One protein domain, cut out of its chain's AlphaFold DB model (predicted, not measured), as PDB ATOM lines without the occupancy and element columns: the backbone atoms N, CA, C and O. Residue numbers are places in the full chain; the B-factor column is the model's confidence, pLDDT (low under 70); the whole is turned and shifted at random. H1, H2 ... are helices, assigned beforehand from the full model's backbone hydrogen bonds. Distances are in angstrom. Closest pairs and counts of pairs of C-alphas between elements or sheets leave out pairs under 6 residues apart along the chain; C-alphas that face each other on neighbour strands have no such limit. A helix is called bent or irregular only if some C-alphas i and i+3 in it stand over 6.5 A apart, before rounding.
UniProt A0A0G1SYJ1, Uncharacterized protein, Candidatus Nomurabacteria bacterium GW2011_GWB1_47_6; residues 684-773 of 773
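AT A GLANCE: This is residues 684 to 773 of the 773 residues of an uncharacterized protein of Candidatus Nomurabacteria bacterium GW2011_GWB1_47_6 (UniProt A0A0G1SYJ1). The helices H2, H3 and H4 form a loose triangle, and the last helix, H5, folds back over one side of it as a V, its arm H5a packing on H2 and its arm H5b on H3. At the opposite end of the longest axis lies the short helix H1, with the long loop of residues 691 to 714 between it and the triangle. The printed part has 90 residues, with five named helices in the order H1 H2 H3 H4 H5 and no named strand, and its class is all helix. The whole is compact, with a radius of gyration of the C-alphas of 12.1 A and spans of 34 by 24 by 20 A.

HOW THE PARTS SIT: H1, residues 685 to 690, touches no helix. H2, residues 715 to 724, is close to but not clearly touching H3, residues 730 to 739; their closest C-alphas, those of Leu 722 and Ile 733, are 6.5 A apart. H3 and H4, residues 741 to 747, touch only at the corner, with the C-alphas of Val 737 and Leu 743 closest at 5.2 A. H2 and H4 are near each other. H5, residues 750 to 772, was assigned as one helix by its hydrogen bonds but is bent: C-alphas 759 and 762 are 8.9 A apart. Its arms, H5a with residues 750 to 759 and H5b with residues 762 to 772, stand at a steep tilt of 50 degrees, opposite ways. H5a touches H2, with the C-alphas of Lys 720 and Val 759 closest at 6.6 A, the same way at a tilt of 37 degrees, only just steep. H5b touches H3, with the C-alphas of Ala 734 and Ile 768 closest at 5.1 A, the same way at a steep tilt of 40 degrees. H3 and H5a are apart. Every O i to N i+4 pair is within hydrogen-bond range in H1, H2, H3, H4 and H5b; in H5a 4 of 6 are.

IN THESE COORDINATES: H1 begins at C-alpha 685 at (-91.255, 24.900, 74.778) and is 8.9 A long from first to last C-alpha. H2 measures 14.0 A, H3 14.4 A and H4 9.8 A. H5a measures 14.7 A and begins at C-alpha 750 at (-112.852, 44.840, 89.840). H5b measures 15.1 A and ends at C-alpha 772 at (-109.077, 47.310, 76.681).

THE WHOLE: The C-alphas farthest apart, those of Glu 686 and Glu 762, are 34.1 A from each other. The printed part has no cut and ends at Arg 773, the chain's last residue. The link from H1 to H2, 24 residues, is long; the other three are tight. The mean pLDDT of the printed part is 73.2, and 27 residues are under 70, among them residues 708 to 721.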
ATOM      1  N   HIS A 684     -92.245  23.091  79.221       69.56
ATOM      2  CA  HIS A 684     -91.432  22.811  78.040       69.56
ATOM      3  C   HIS A 684     -91.886  23.693  76.865       69.56
ATOM      4  O   HIS A 684     -93.062  24.048  76.767       69.56
ATOM      5  N   ARG A 685     -90.985  23.996  75.920       71.75
ATOM      6  CA  ARG A 685     -91.255  24.900  74.778       71.75
ATOM      7  C   ARG A 685     -92.538  24.557  74.003       71.75
ATOM      8  O   ARG A 685     -93.223  25.438  73.491       71.75
ATOM      9  N   GLU A 686     -92.867  23.271  73.924       66.94
ATOM     10  CA  GLU A 686     -94.075  22.764  73.268       66.94
ATOM     11  C   GLU A 686     -95.342  22.962  74.108       66.94
ATOM     12  O   GLU A 686     -96.384  23.296  73.558       66.94
ATOM     13  N   GLN A 687     -95.254  22.850  75.436       65.06
ATOM     14  CA  GLN A 687     -96.365  23.166  76.339       65.06
ATOM     15  C   GLN A 687     -96.697  24.662  76.287       65.06
ATOM     16  O   GLN A 687     -97.867  25.017  76.214       65.06
ATOM     17  N   LEU A 688     -95.678  25.530  76.229       68.00
ATOM     18  CA  LEU A 688     -95.861  26.977  76.054       68.00
ATOM     19  C   LEU A 688     -96.559  27.315  74.719       68.00
ATOM     20  O   LEU A 688     -97.450  28.160  74.686       68.00
ATOM     21  N   ARG A 689     -96.256  26.579  73.643       76.00
ATOM     22  CA  ARG A 689     -96.983  26.687  72.363       76.00
ATOM     23  C   ARG A 689     -98.417  26.162  72.429       76.00
ATOM     24  O   ARG A 689     -99.306  26.782  71.860       76.00
ATOM     25  N   LEU A 690     -98.658  25.057  73.137       69.12
ATOM     26  CA  LEU A 690    -100.003  24.492  73.329       69.12
ATOM     27  C   LEU A 690    -100.928  25.405  74.152       69.12
ATOM     28  O   LEU A 690    -102.144  25.335  73.985       69.12
ATOM     29  N   VAL A 691    -100.370  26.279  74.997       67.00
ATOM     30  CA  VAL A 691    -101.121  27.337  75.701       67.00
ATOM     31  C   VAL A 691    -101.158  28.669  74.944       67.00
ATOM     32  O   VAL A 691    -101.611  29.665  75.498       67.00
ATOM     33  N   GLY A 692    -100.728  28.699  73.678       68.56
ATOM     34  CA  GLY A 692    -100.896  29.850  72.786       68.56
ATOM     35  C   GLY A 692     -99.734  30.843  72.718       68.56
ATOM     36  O   GLY A 692     -99.856  31.839  72.017       68.56
ATOM     37  N   ILE A 693     -98.606  30.583  73.389       76.19
ATOM     38  CA  ILE A 693     -97.397  31.421  73.300       76.19
ATOM     39  C   ILE A 693     -96.532  30.895  72.145       76.19
ATOM     40  O   ILE A 693     -95.796  29.913  72.297       76.19
ATOM     41  N   SER A 694     -96.630  31.511  70.963       78.31
ATOM     42  CA  SER A 694     -96.085  30.965  69.703       78.31
ATOM     43  C   SER A 694     -94.562  30.744  69.712       78.31
ATOM     44  O   SER A 694     -94.048  29.744  69.181       78.31
ATOM     45  N   SER A 695     -93.820  31.624  70.389       75.75
ATOM     46  CA  SER A 695     -92.366  31.517  70.577       75.75
ATOM     47  C   SER A 695     -91.950  30.238  71.330       75.75
ATOM     48  O   SER A 695     -90.862  29.681  71.094       75.75
ATOM     49  N   GLY A 696     -92.837  29.749  72.204       72.75
ATOM     50  CA  GLY A 696     -92.565  28.742  73.222       72.75
ATOM     51  C   GLY A 696     -91.679  29.242  74.372       72.75
ATOM     52  O   GLY A 696     -91.032  28.426  75.021       72.75
ATOM     53  N   ASN A 697     -91.602  30.556  74.601       72.56
ATOM     54  CA  ASN A 697     -90.923  31.173  75.740       72.56
ATOM     55  C   ASN A 697     -91.847  32.222  76.381       72.56
ATOM     56  O   ASN A 697     -92.308  33.130  75.694       72.56
ATOM     57  N   VAL A 698     -92.090  32.116  77.689       65.31
ATOM     58  CA  VAL A 698     -92.963  33.044  78.428       65.31
ATOM     59  C   VAL A 698     -92.419  34.478  78.461       65.31
ATOM     60  O   VAL A 698     -93.202  35.422  78.460       65.31
ATOM     61  N   ASP A 699     -91.097  34.647  78.371       61.03
ATOM     62  CA  ASP A 699     -90.449  35.961  78.279       61.03
ATOM     63  C   ASP A 699     -90.563  36.590  76.871       61.03
ATOM     64  O   ASP A 699     -90.062  37.688  76.648       61.03
ATOM     65  N   ILE A 700     -91.158  35.890  75.891       66.94
ATOM     66  CA  ILE A 700     -91.258  36.312  74.481       66.94
ATOM     67  C   ILE A 700     -92.679  36.052  73.957       66.94
ATOM     68  O   ILE A 700     -92.899  35.161  73.136       66.94
ATOM     69  N   ILE A 701     -93.660  36.821  74.428       71.75
ATOM     70  CA  ILE A 701     -95.039  36.791  73.907       71.75
ATOM     71  C   ILE A 701     -95.128  37.715  72.683       71.75
ATOM     72  O   ILE A 701     -94.632  38.839  72.735       71.75
ATOM     73  N   SER A 702     -95.699  37.252  71.571       72.50
ATOM     74  CA  SER A 702     -95.858  38.049  70.343       72.50
ATOM     75  C   SER A 702     -97.220  38.739  70.275       72.50
ATOM     76  O   SER A 702     -98.206  38.233  70.809       72.50
ATOM     77  N   ASP A 703     -97.297  39.875  69.575       63.59
ATOM     78  CA  ASP A 703     -98.599  40.425  69.181       63.59
ATOM     79  C   ASP A 703     -99.342  39.406  68.295       63.59
ATOM     80  O   ASP A 703     -98.743  38.742  67.445       63.59
ATOM     81  N   GLY A 704    -100.642  39.248  68.540       67.88
ATOM     82  CA  GLY A 704    -101.482  38.214  67.931       67.88
ATOM     83  C   GLY A 704    -101.459  36.827  68.599       67.88
ATOM     84  O   GLY A 704    -102.216  35.962  68.153       67.88
ATOM     85  N   ASP A 705    -100.668  36.587  69.655       70.81
ATOM     86  CA  ASP A 705    -100.730  35.328  70.425       70.81
ATOM     87  C   ASP A 705    -102.102  35.174  71.128       70.81
ATOM     88  O   ASP A 705    -102.551  36.059  71.860       70.81
ATOM     89  N   VAL A 706    -102.769  34.027  70.936       71.44
ATOM     90  CA  VAL A 706    -104.074  33.703  71.554       71.44
ATOM     91  C   VAL A 706    -103.853  32.750  72.730       71.44
ATOM     92  O   VAL A 706    -103.787  31.532  72.558       71.44
ATOM     93  N   ILE A 707    -103.697  33.313  73.930       73.06
ATOM     94  CA  ILE A 707    -103.267  32.579  75.128       73.06
ATOM     95  C   ILE A 707    -104.423  31.759  75.721       73.06
ATOM     96  O   ILE A 707    -105.318  32.292  76.374       73.06
ATOM     97  N   ASN A 708    -104.374  30.434  75.566       65.88
ATOM     98  CA  ASN A 708    -105.420  29.533  76.044       65.88
ATOM     99  C   ASN A 708    -105.384  29.362  77.575       65.88
ATOM    100  O   ASN A 708    -104.673  28.511  78.123       65.88
ATOM    101  N   LEU A 709    -106.223  30.139  78.264       60.78
ATOM    102  CA  LEU A 709    -106.348  30.123  79.722       60.78
ATOM    103  C   LEU A 709    -106.894  28.813  80.319       60.78
ATOM    104  O   LEU A 709    -106.689  28.587  81.510       60.78
ATOM    105  N   ASP A 710    -107.549  27.930  79.553       57.28
ATOM    106  CA  ASP A 710    -108.127  26.687  80.110       57.28
ATOM    107  C   ASP A 710    -107.065  25.688  80.599       57.28
ATOM    108  O   ASP A 710    -107.367  24.772  81.365       57.28
ATOM    109  N   VAL A 711    -105.817  25.861  80.158       53.94
ATOM    110  CA  VAL A 711    -104.684  24.988  80.490       53.94
ATOM    111  C   VAL A 711    -103.848  25.557  81.653       53.94
ATOM    112  O   VAL A 711    -103.042  24.841  82.249       53.94
ATOM    113  N   LEU A 712    -104.037  26.832  82.016       55.69
ATOM    114  CA  LEU A 712    -103.174  27.562  82.950       55.69
ATOM    115  C   LEU A 712    -103.924  27.985  84.223       55.69
ATOM    116  O   LEU A 712    -104.710  28.927  84.240       55.69
ATOM    117  N   TYR A 713    -103.599  27.335  85.341       52.59
ATOM    118  CA  TYR A 713    -104.302  27.489  86.624       52.59
ATOM    119  C   TYR A 713    -104.181  28.869  87.309       52.59
ATOM    120  O   TYR A 713    -104.843  29.098  88.327       52.59
ATOM    121  N   HIS A 714    -103.340  29.791  86.821       63.69
ATOM    122  CA  HIS A 714    -103.001  31.038  87.526       63.69
ATOM    123  C   HIS A 714    -102.987  32.288  86.618       63.69
ATOM    124  O   HIS A 714    -101.916  32.733  86.201       63.69
ATOM    125  N   PRO A 715    -104.147  32.941  86.395       62.16
ATOM    126  CA  PRO A 715    -104.243  34.174  85.603       62.16
ATOM    127  C   PRO A 715    -103.310  35.310  86.059       62.16
ATOM    128  O   PRO A 715    -102.806  36.057  85.229       62.16
ATOM    129  N   ARG A 716    -103.014  35.413  87.367       64.00
ATOM    130  CA  ARG A 716    -102.096  36.430  87.925       64.00
ATOM    131  C   ARG A 716    -100.653  36.281  87.428       64.00
ATOM    132  O   ARG A 716     -99.952  37.281  87.338       64.00
ATOM    133  N   GLU A 717    -100.204  35.067  87.111       67.38
ATOM    134  CA  GLU A 717     -98.832  34.837  86.639       67.38
ATOM    135  C   GLU A 717     -98.706  35.142  85.138       67.38
ATOM    136  O   GLU A 717     -97.752  35.792  84.730       67.38
ATOM    137  N   ILE A 718     -99.734  34.829  84.339       66.75
ATOM    138  CA  ILE A 718     -99.839  35.274  82.933       66.75
ATOM    139  C   ILE A 718     -99.859  36.806  82.859       66.75
ATOM    140  O   ILE A 718     -99.230  37.402  81.991       66.75
ATOM    141  N   LEU A 719    -100.526  37.455  83.816       66.69
ATOM    142  CA  LEU A 719    -100.521  38.907  83.965       66.69
ATOM    143  C   LEU A 719     -99.109  39.468  84.185       66.69
ATOM    144  O   LEU A 719     -98.737  40.454  83.556       66.69
ATOM    145  N   LYS A 720     -98.316  38.838  85.064       68.62
ATOM    146  CA  LYS A 720     -96.912  39.208  85.290       68.62
ATOM    147  C   LYS A 720     -96.051  38.943  84.061       68.62
ATOM    148  O   LYS A 720     -95.174  39.751  83.798       68.62
ATOM    149  N   ALA A 721     -96.301  37.865  83.318       67.44
ATOM    150  CA  ALA A 721     -95.607  37.588  82.064       67.44
ATOM    151  C   ALA A 721     -95.895  38.681  81.024       67.44
ATOM    152  O   ALA A 721     -94.969  39.317  80.540       67.44
ATOM    153  N   LEU A 722     -97.171  38.992  80.762       70.06
ATOM    154  CA  LEU A 722     -97.579  40.046  79.822       70.06
ATOM    155  C   LEU A 722     -97.037  41.432  80.204       70.06
ATOM    156  O   LEU A 722     -96.610  42.182  79.336       70.06
ATOM    157  N   VAL A 723     -97.032  41.774  81.495       73.44
ATOM    158  CA  VAL A 723     -96.550  43.073  82.005       73.44
ATOM    159  C   VAL A 723     -95.020  43.126  82.142       73.44
ATOM    160  O   VAL A 723     -94.423  44.190  81.998       73.44
ATOM    161  N   GLY A 724     -94.374  41.994  82.426       70.25
ATOM    162  CA  GLY A 724     -92.918  41.848  82.520       70.25
ATOM    163  C   GLY A 724     -92.229  41.651  81.167       70.25
ATOM    164  O   GLY A 724     -91.021  41.847  81.066       70.25
ATOM    165  N   SER A 725     -92.995  41.314  80.129       72.06
ATOM    166  CA  SER A 725     -92.577  41.157  78.737       72.06
ATOM    167  C   SER A 725     -92.068  42.484  78.157       72.06
ATOM    168  O   SER A 725     -92.818  43.252  77.559       72.06
ATOM    169  N   HIS A 726     -90.771  42.755  78.330       66.19
ATOM    170  CA  HIS A 726     -90.125  44.047  78.048       66.19
ATOM    171  C   HIS A 726     -90.252  44.572  76.606       66.19
ATOM    172  O   HIS A 726     -90.011  45.754  76.371       66.19
ATOM    173  N   HIS A 727     -90.598  43.719  75.641       71.69
ATOM    174  CA  HIS A 727     -90.802  44.080  74.235       71.69
ATOM    175  C   HIS A 727     -92.262  44.382  73.866       71.69
ATOM    176  O   HIS A 727     -92.484  44.838  72.749       71.69
ATOM    177  N   LEU A 728     -93.234  44.165  74.766       75.56
ATOM    178  CA  LEU A 728     -94.639  44.513  74.532       75.56
ATOM    179  C   LEU A 728     -94.972  45.904  75.084       75.56
ATOM    180  O   LEU A 728     -94.707  46.232  76.242       75.56
ATOM    181  N   ARG A 729     -95.613  46.725  74.257       85.94
ATOM    182  CA  ARG A 729     -96.156  48.032  74.638       85.94
ATOM    183  C   ARG A 729     -97.513  47.858  75.333       85.94
ATOM    184  O   ARG A 729     -98.252  46.934  75.000       85.94
ATOM    185  N   PRO A 730     -97.936  48.790  76.207       84.75
ATOM    186  CA  PRO A 730     -99.242  48.725  76.879       84.75
ATOM    187  C   PRO A 730    -100.447  48.563  75.932       84.75
ATOM    188  O   PRO A 730    -101.405  47.875  76.275       84.75
ATOM    189  N   GLY A 731    -100.381  49.135  74.723       83.69
ATOM    190  CA  GLY A 731    -101.400  48.945  73.682       83.69
ATOM    191  C   GLY A 731    -101.407  47.546  73.051       83.69
ATOM    192  O   GLY A 731    -102.474  47.018  72.773       83.69
ATOM    193  N   GLU A 732    -100.243  46.913  72.888       81.88
ATOM    194  CA  GLU A 732    -100.114  45.539  72.370       81.88
ATOM    195  C   GLU A 732    -100.601  44.530  73.427       81.88
ATOM    196  O   GLU A 732    -101.353  43.611  73.117       81.88
ATOM    197  N   ILE A 733    -100.295  44.770  74.710       80.38
ATOM    198  CA  ILE A 733    -100.872  44.011  75.834       80.38
ATOM    199  C   ILE A 733    -102.405  44.135  75.837       80.38
ATOM    200  O   ILE A 733    -103.106  43.138  76.005       80.38
ATOM    201  N   ALA A 734    -102.945  45.339  75.621       81.50
ATOM    202  CA  ALA A 734    -104.387  45.551  75.527       81.50
ATOM    203  C   ALA A 734    -105.024  44.840  74.316       81.50
ATOM    204  O   ALA A 734    -106.126  44.305  74.441       81.50
ATOM    205  N   GLN A 735    -104.325  44.784  73.177       78.94
ATOM    206  CA  GLN A 735    -104.737  44.044  71.981       78.94
ATOM    207  C   GLN A 735    -104.826  42.533  72.268       78.94
ATOM    208  O   GLN A 735    -105.850  41.915  71.985       78.94
ATOM    209  N   ILE A 736    -103.802  41.951  72.908       76.62
ATOM    210  CA  ILE A 736    -103.783  40.538  73.329       76.62
ATOM    211  C   ILE A 736    -104.946  40.236  74.291       76.62
ATOM    212  O   ILE A 736    -105.631  39.228  74.137       76.62
ATOM    213  N   VAL A 737    -105.225  41.134  75.243       78.25
ATOM    214  CA  VAL A 737    -106.356  40.998  76.181       78.25
ATOM    215  C   VAL A 737    -107.713  41.084  75.473       78.25
ATOM    216  O   VAL A 737    -108.608  40.322  75.824       78.25
ATOM    217  N   LYS A 738    -107.874  41.962  74.473       79.81
ATOM    218  CA  LYS A 738    -109.097  42.059  73.650       79.81
ATOM    219  C   LYS A 738    -109.316  40.850  72.738       79.81
ATOM    220  O   LYS A 738    -110.457  40.519  72.433       79.81
ATOM    221  N   ASN A 739    -108.243  40.196  72.297       75.69
ATOM    222  CA  ASN A 739    -108.326  39.033  71.413       75.69
ATOM    223  C   ASN A 739    -108.774  37.747  72.139       75.69
ATOM    224  O   ASN A 739    -109.196  36.800  71.472       75.69
ATOM    225  N   ASP A 740    -108.723  37.701  73.477       75.94
ATOM    226  CA  ASP A 740    -109.210  36.574  74.278       75.94
ATOM    227  C   ASP A 740    -110.340  36.996  75.234       75.94
ATOM    228  O   ASP A 740    -110.145  37.704  76.222       75.94
ATOM    229  N   VAL A 741    -111.542  36.477  74.975       74.06
ATOM    230  CA  VAL A 741    -112.768  36.781  75.734       74.06
ATOM    231  C   VAL A 741    -112.639  36.445  77.228       74.06
ATOM    232  O   VAL A 741    -113.331  37.039  78.056       74.06
ATOM    233  N   LYS A 742    -111.777  35.503  77.631       72.12
ATOM    234  CA  LYS A 742    -111.577  35.163  79.048       72.12
ATOM    235  C   LYS A 742    -110.604  36.129  79.715       72.12
ATOM    236  O   LYS A 742    -110.874  36.510  80.854       72.12
ATOM    237  N   LEU A 743    -109.545  36.574  79.032       72.19
ATOM    238  CA  LEU A 743    -108.714  37.692  79.494       72.19
ATOM    239  C   LEU A 743    -109.559  38.964  79.627       72.19
ATOM    240  O   LEU A 743    -109.562  39.556  80.702       72.19
ATOM    241  N   GLU A 744    -110.344  39.339  78.616       76.94
ATOM    242  CA  GLU A 744    -111.219  40.519  78.657       76.94
ATOM    243  C   GLU A 744    -112.202  40.480  79.847       76.94
ATOM    244  O   GLU A 744    -112.284  41.429  80.638       76.94
ATOM    245  N   ASN A 745    -112.894  39.352  80.053       77.06
ATOM    246  CA  ASN A 745    -113.791  39.161  81.200       77.06
ATOM    247  C   ASN A 745    -113.043  39.161  82.547       77.06
ATOM    248  O   ASN A 745    -113.561  39.663  83.549       77.06
ATOM    249  N   TRP A 746    -111.819  38.627  82.595       75.56
ATOM    250  CA  TRP A 746    -110.988  38.633  83.801       75.56
ATOM    251  C   TRP A 746    -110.500  40.045  84.150       75.56
ATOM    252  O   TRP A 746    -110.573  40.430  85.318       75.56
ATOM    253  N   PHE A 747    -110.074  40.829  83.153       74.81
ATOM    254  CA  PHE A 747    -109.681  42.240  83.277       74.81
ATOM    255  C   PHE A 747    -110.864  43.150  83.635       74.81
ATOM    256  O   PHE A 747    -110.685  44.150  84.327       74.81
ATOM    257  N   SER A 748    -112.077  42.792  83.214       76.81
ATOM    258  CA  SER A 748    -113.308  43.524  83.544       76.81
ATOM    259  C   SER A 748    -113.761  43.343  85.003       76.81
ATOM    260  O   SER A 748    -114.599  44.105  85.487       76.81
ATOM    261  N   ASN A 749    -113.209  42.371  85.739       79.38
ATOM    262  CA  ASN A 749    -113.557  42.118  87.138       79.38
ATOM    263  C   ASN A 749    -112.793  43.064  88.104       79.38
ATOM    264  O   ASN A 749    -111.562  42.993  88.185       79.38
ATOM    265  N   PRO A 750    -113.487  43.886  88.924       75.88
ATOM    266  CA  PRO A 750    -112.852  44.840  89.840       75.88
ATOM    267  C   PRO A 750    -111.873  44.239  90.864       75.88
ATOM    268  O   PRO A 750    -110.933  44.918  91.276       75.88
ATOM    269  N   ALA A 751    -112.055  42.979  91.276       71.88
ATOM    270  CA  ALA A 751    -111.140  42.318  92.212       71.88
ATOM    271  C   ALA A 751    -109.782  41.988  91.560       71.88
ATOM    272  O   ALA A 751    -108.731  42.072  92.197       71.88
ATOM    273  N   ASN A 752    -109.803  41.665  90.266       73.12
ATOM    274  CA  ASN A 752    -108.622  41.345  89.469       73.12
ATOM    275  C   ASN A 752    -107.864  42.614  89.052       73.12
ATOM    276  O   ASN A 752    -106.634  42.656  89.100       73.12
ATOM    277  N   VAL A 753    -108.607  43.684  88.744       72.94
ATOM    278  CA  VAL A 753    -108.102  45.041  88.470       72.94
ATOM    279  C   VAL A 753    -107.129  45.542  89.545       72.94
ATOM    280  O   VAL A 753    -106.097  46.126  89.214       72.94
ATOM    281  N   ALA A 754    -107.408  45.279  90.826       76.31
ATOM    282  CA  ALA A 754    -106.508  45.648  91.920       76.31
ATOM    283  C   ALA A 754    -105.148  44.925  91.834       76.31
ATOM    284  O   ALA A 754    -104.107  45.548  92.032       76.31
ATOM    285  N   SER A 755    -105.152  43.638  91.463       73.12
ATOM    286  CA  SER A 755    -103.925  42.846  91.269       73.12
ATOM    287  C   SER A 755    -103.132  43.293  90.035       73.12
ATOM    288  O   SER A 755    -101.905  43.268  90.061       73.12
ATOM    289  N   LEU A 756    -103.804  43.738  88.964       72.69
ATOM    290  CA  LEU A 756    -103.128  44.325  87.800       72.69
ATOM    291  C   LEU A 756    -102.432  45.640  88.162       72.69
ATOM    292  O   LEU A 756    -101.283  45.843  87.785       72.69
ATOM    293  N   ARG A 757    -103.105  46.522  88.916       80.75
ATOM    294  CA  ARG A 757    -102.533  47.811  89.339       80.75
ATOM    295  C   ARG A 757    -101.313  47.635  90.250       80.75
ATOM    296  O   ARG A 757    -100.355  48.388  90.115       80.75
ATOM    297  N   GLU A 758    -101.337  46.633  91.129       79.56
ATOM    298  CA  GLU A 758    -100.198  46.243  91.973       79.56
ATOM    299  C   GLU A 758     -98.990  45.770  91.141       79.56
ATOM    300  O   GLU A 758     -97.860  46.136  91.446       79.56
ATOM    301  N   VAL A 759     -99.222  44.978  90.085       74.75
ATOM    302  CA  VAL A 759     -98.159  44.363  89.267       74.75
ATOM    303  C   VAL A 759     -97.596  45.311  88.202       74.75
ATOM    304  O   VAL A 759     -96.385  45.366  88.020       74.75
ATOM    305  N   ALA A 760     -98.450  46.059  87.500       77.19
ATOM    306  CA  ALA A 760     -98.049  46.948  86.403       77.19
ATOM    307  C   ALA A 760     -97.661  48.363  86.857       77.19
ATOM    308  O   ALA A 760     -97.020  49.107  86.115       77.19
ATOM    309  N   GLY A 761     -98.067  48.760  88.064       83.38
ATOM    310  CA  GLY A 761     -98.050  50.157  88.475       83.38
ATOM    311  C   GLY A 761     -99.144  50.972  87.776       83.38
ATOM    312  O   GLY A 761     -99.641  50.642  86.699       83.38
ATOM    313  N   GLU A 762     -99.547  52.069  88.412       84.12
ATOM    314  CA  GLU A 762    -100.784  52.778  88.066       84.12
ATOM    315  C   GLU A 762    -100.791  53.389  86.654       84.12
ATOM    316  O   GLU A 762    -101.834  53.404  86.002       84.12
ATOM    317  N   LYS A 763     -99.632  53.821  86.140       83.94
ATOM    318  CA  LYS A 763     -99.511  54.373  84.781       83.94
ATOM    319  C   LYS A 763     -99.770  53.313  83.702       83.94
ATOM    320  O   LYS A 763    -100.682  53.479  82.898       83.94
ATOM    321  N   VAL A 764     -99.011  52.214  83.720       78.94
ATOM    322  CA  VAL A 764     -99.127  51.124  82.732       78.94
ATOM    323  C   VAL A 764    -100.502  50.458  82.828       78.94
ATOM    324  O   VAL A 764    -101.131  50.196  81.809       78.94
ATOM    325  N   TYR A 765    -101.018  50.275  84.049       83.69
ATOM    326  CA  TYR A 765    -102.394  49.834  84.291       83.69
ATOM    327  C   TYR A 765    -103.431  50.713  83.565       83.69
ATOM    328  O   TYR A 765    -104.315  50.184  82.891       83.69
ATOM    329  N   ASN A 766    -103.330  52.044  83.679       82.75
ATOM    330  CA  ASN A 766    -104.282  52.960  83.046       82.75
ATOM    331  C   ASN A 766    -104.182  52.927  81.514       82.75
ATOM    332  O   ASN A 766    -105.212  52.980  80.847       82.75
ATOM    333  N   GLU A 767    -102.974  52.797  80.960       84.12
ATOM    334  CA  GLU A 767    -102.752  52.670  79.513       84.12
ATOM    335  C   GLU A 767    -103.331  51.354  78.959       84.12
ATOM    336  O   GLU A 767    -104.049  51.383  77.959       84.12
ATOM    337  N   ILE A 768    -103.128  50.220  79.647       79.44
ATOM    338  CA  ILE A 768    -103.733  48.933  79.258       79.44
ATOM    339  C   ILE A 768    -105.264  49.008  79.344       79.44
ATOM    340  O   ILE A 768    -105.951  48.650  78.395       79.44
ATOM    341  N   ILE A 769    -105.832  49.511  80.447       82.56
ATOM    342  CA  ILE A 769    -107.296  49.586  80.617       82.56
ATOM    343  C   ILE A 769    -107.949  50.578  79.646       82.56
ATOM    344  O   ILE A 769    -109.076  50.340  79.218       82.56
ATOM    345  N   ALA A 770    -107.264  51.658  79.262       84.44
ATOM    346  CA  ALA A 770    -107.731  52.549  78.200       84.44
ATOM    347  C   ALA A 770    -107.723  51.865  76.821       84.44
ATOM    348  O   ALA A 770    -108.594  52.152  76.009       84.44
ATOM    349  N   GLY A 771    -106.779  50.949  76.572       78.12
ATOM    350  CA  GLY A 771    -106.736  50.129  75.358       78.12
ATOM    351  C   GLY A 771    -107.699  48.934  75.356       78.12
ATOM    352  O   GLY A 771    -108.076  48.482  74.277       78.12
ATOM    353  N   VAL A 772    -108.103  48.418  76.524       78.81
ATOM    354  CA  VAL A 772    -109.077  47.310  76.681       78.81
ATOM    355  C   VAL A 772    -110.531  47.807  76.680       78.81
ATOM    356  O   VAL A 772    -111.435  47.043  76.355       78.81
ATOM    357  N   ARG A 773    -110.770  49.083  76.992       75.88
ATOM    358  CA  ARG A 773    -112.081  49.740  76.833       75.88
ATOM    359  C   ARG A 773    -112.310  50.284  75.420       75.88
ATOM    360  O   ARG A 773    -113.417  50.815  75.205       75.88
TER     361      ARG A 773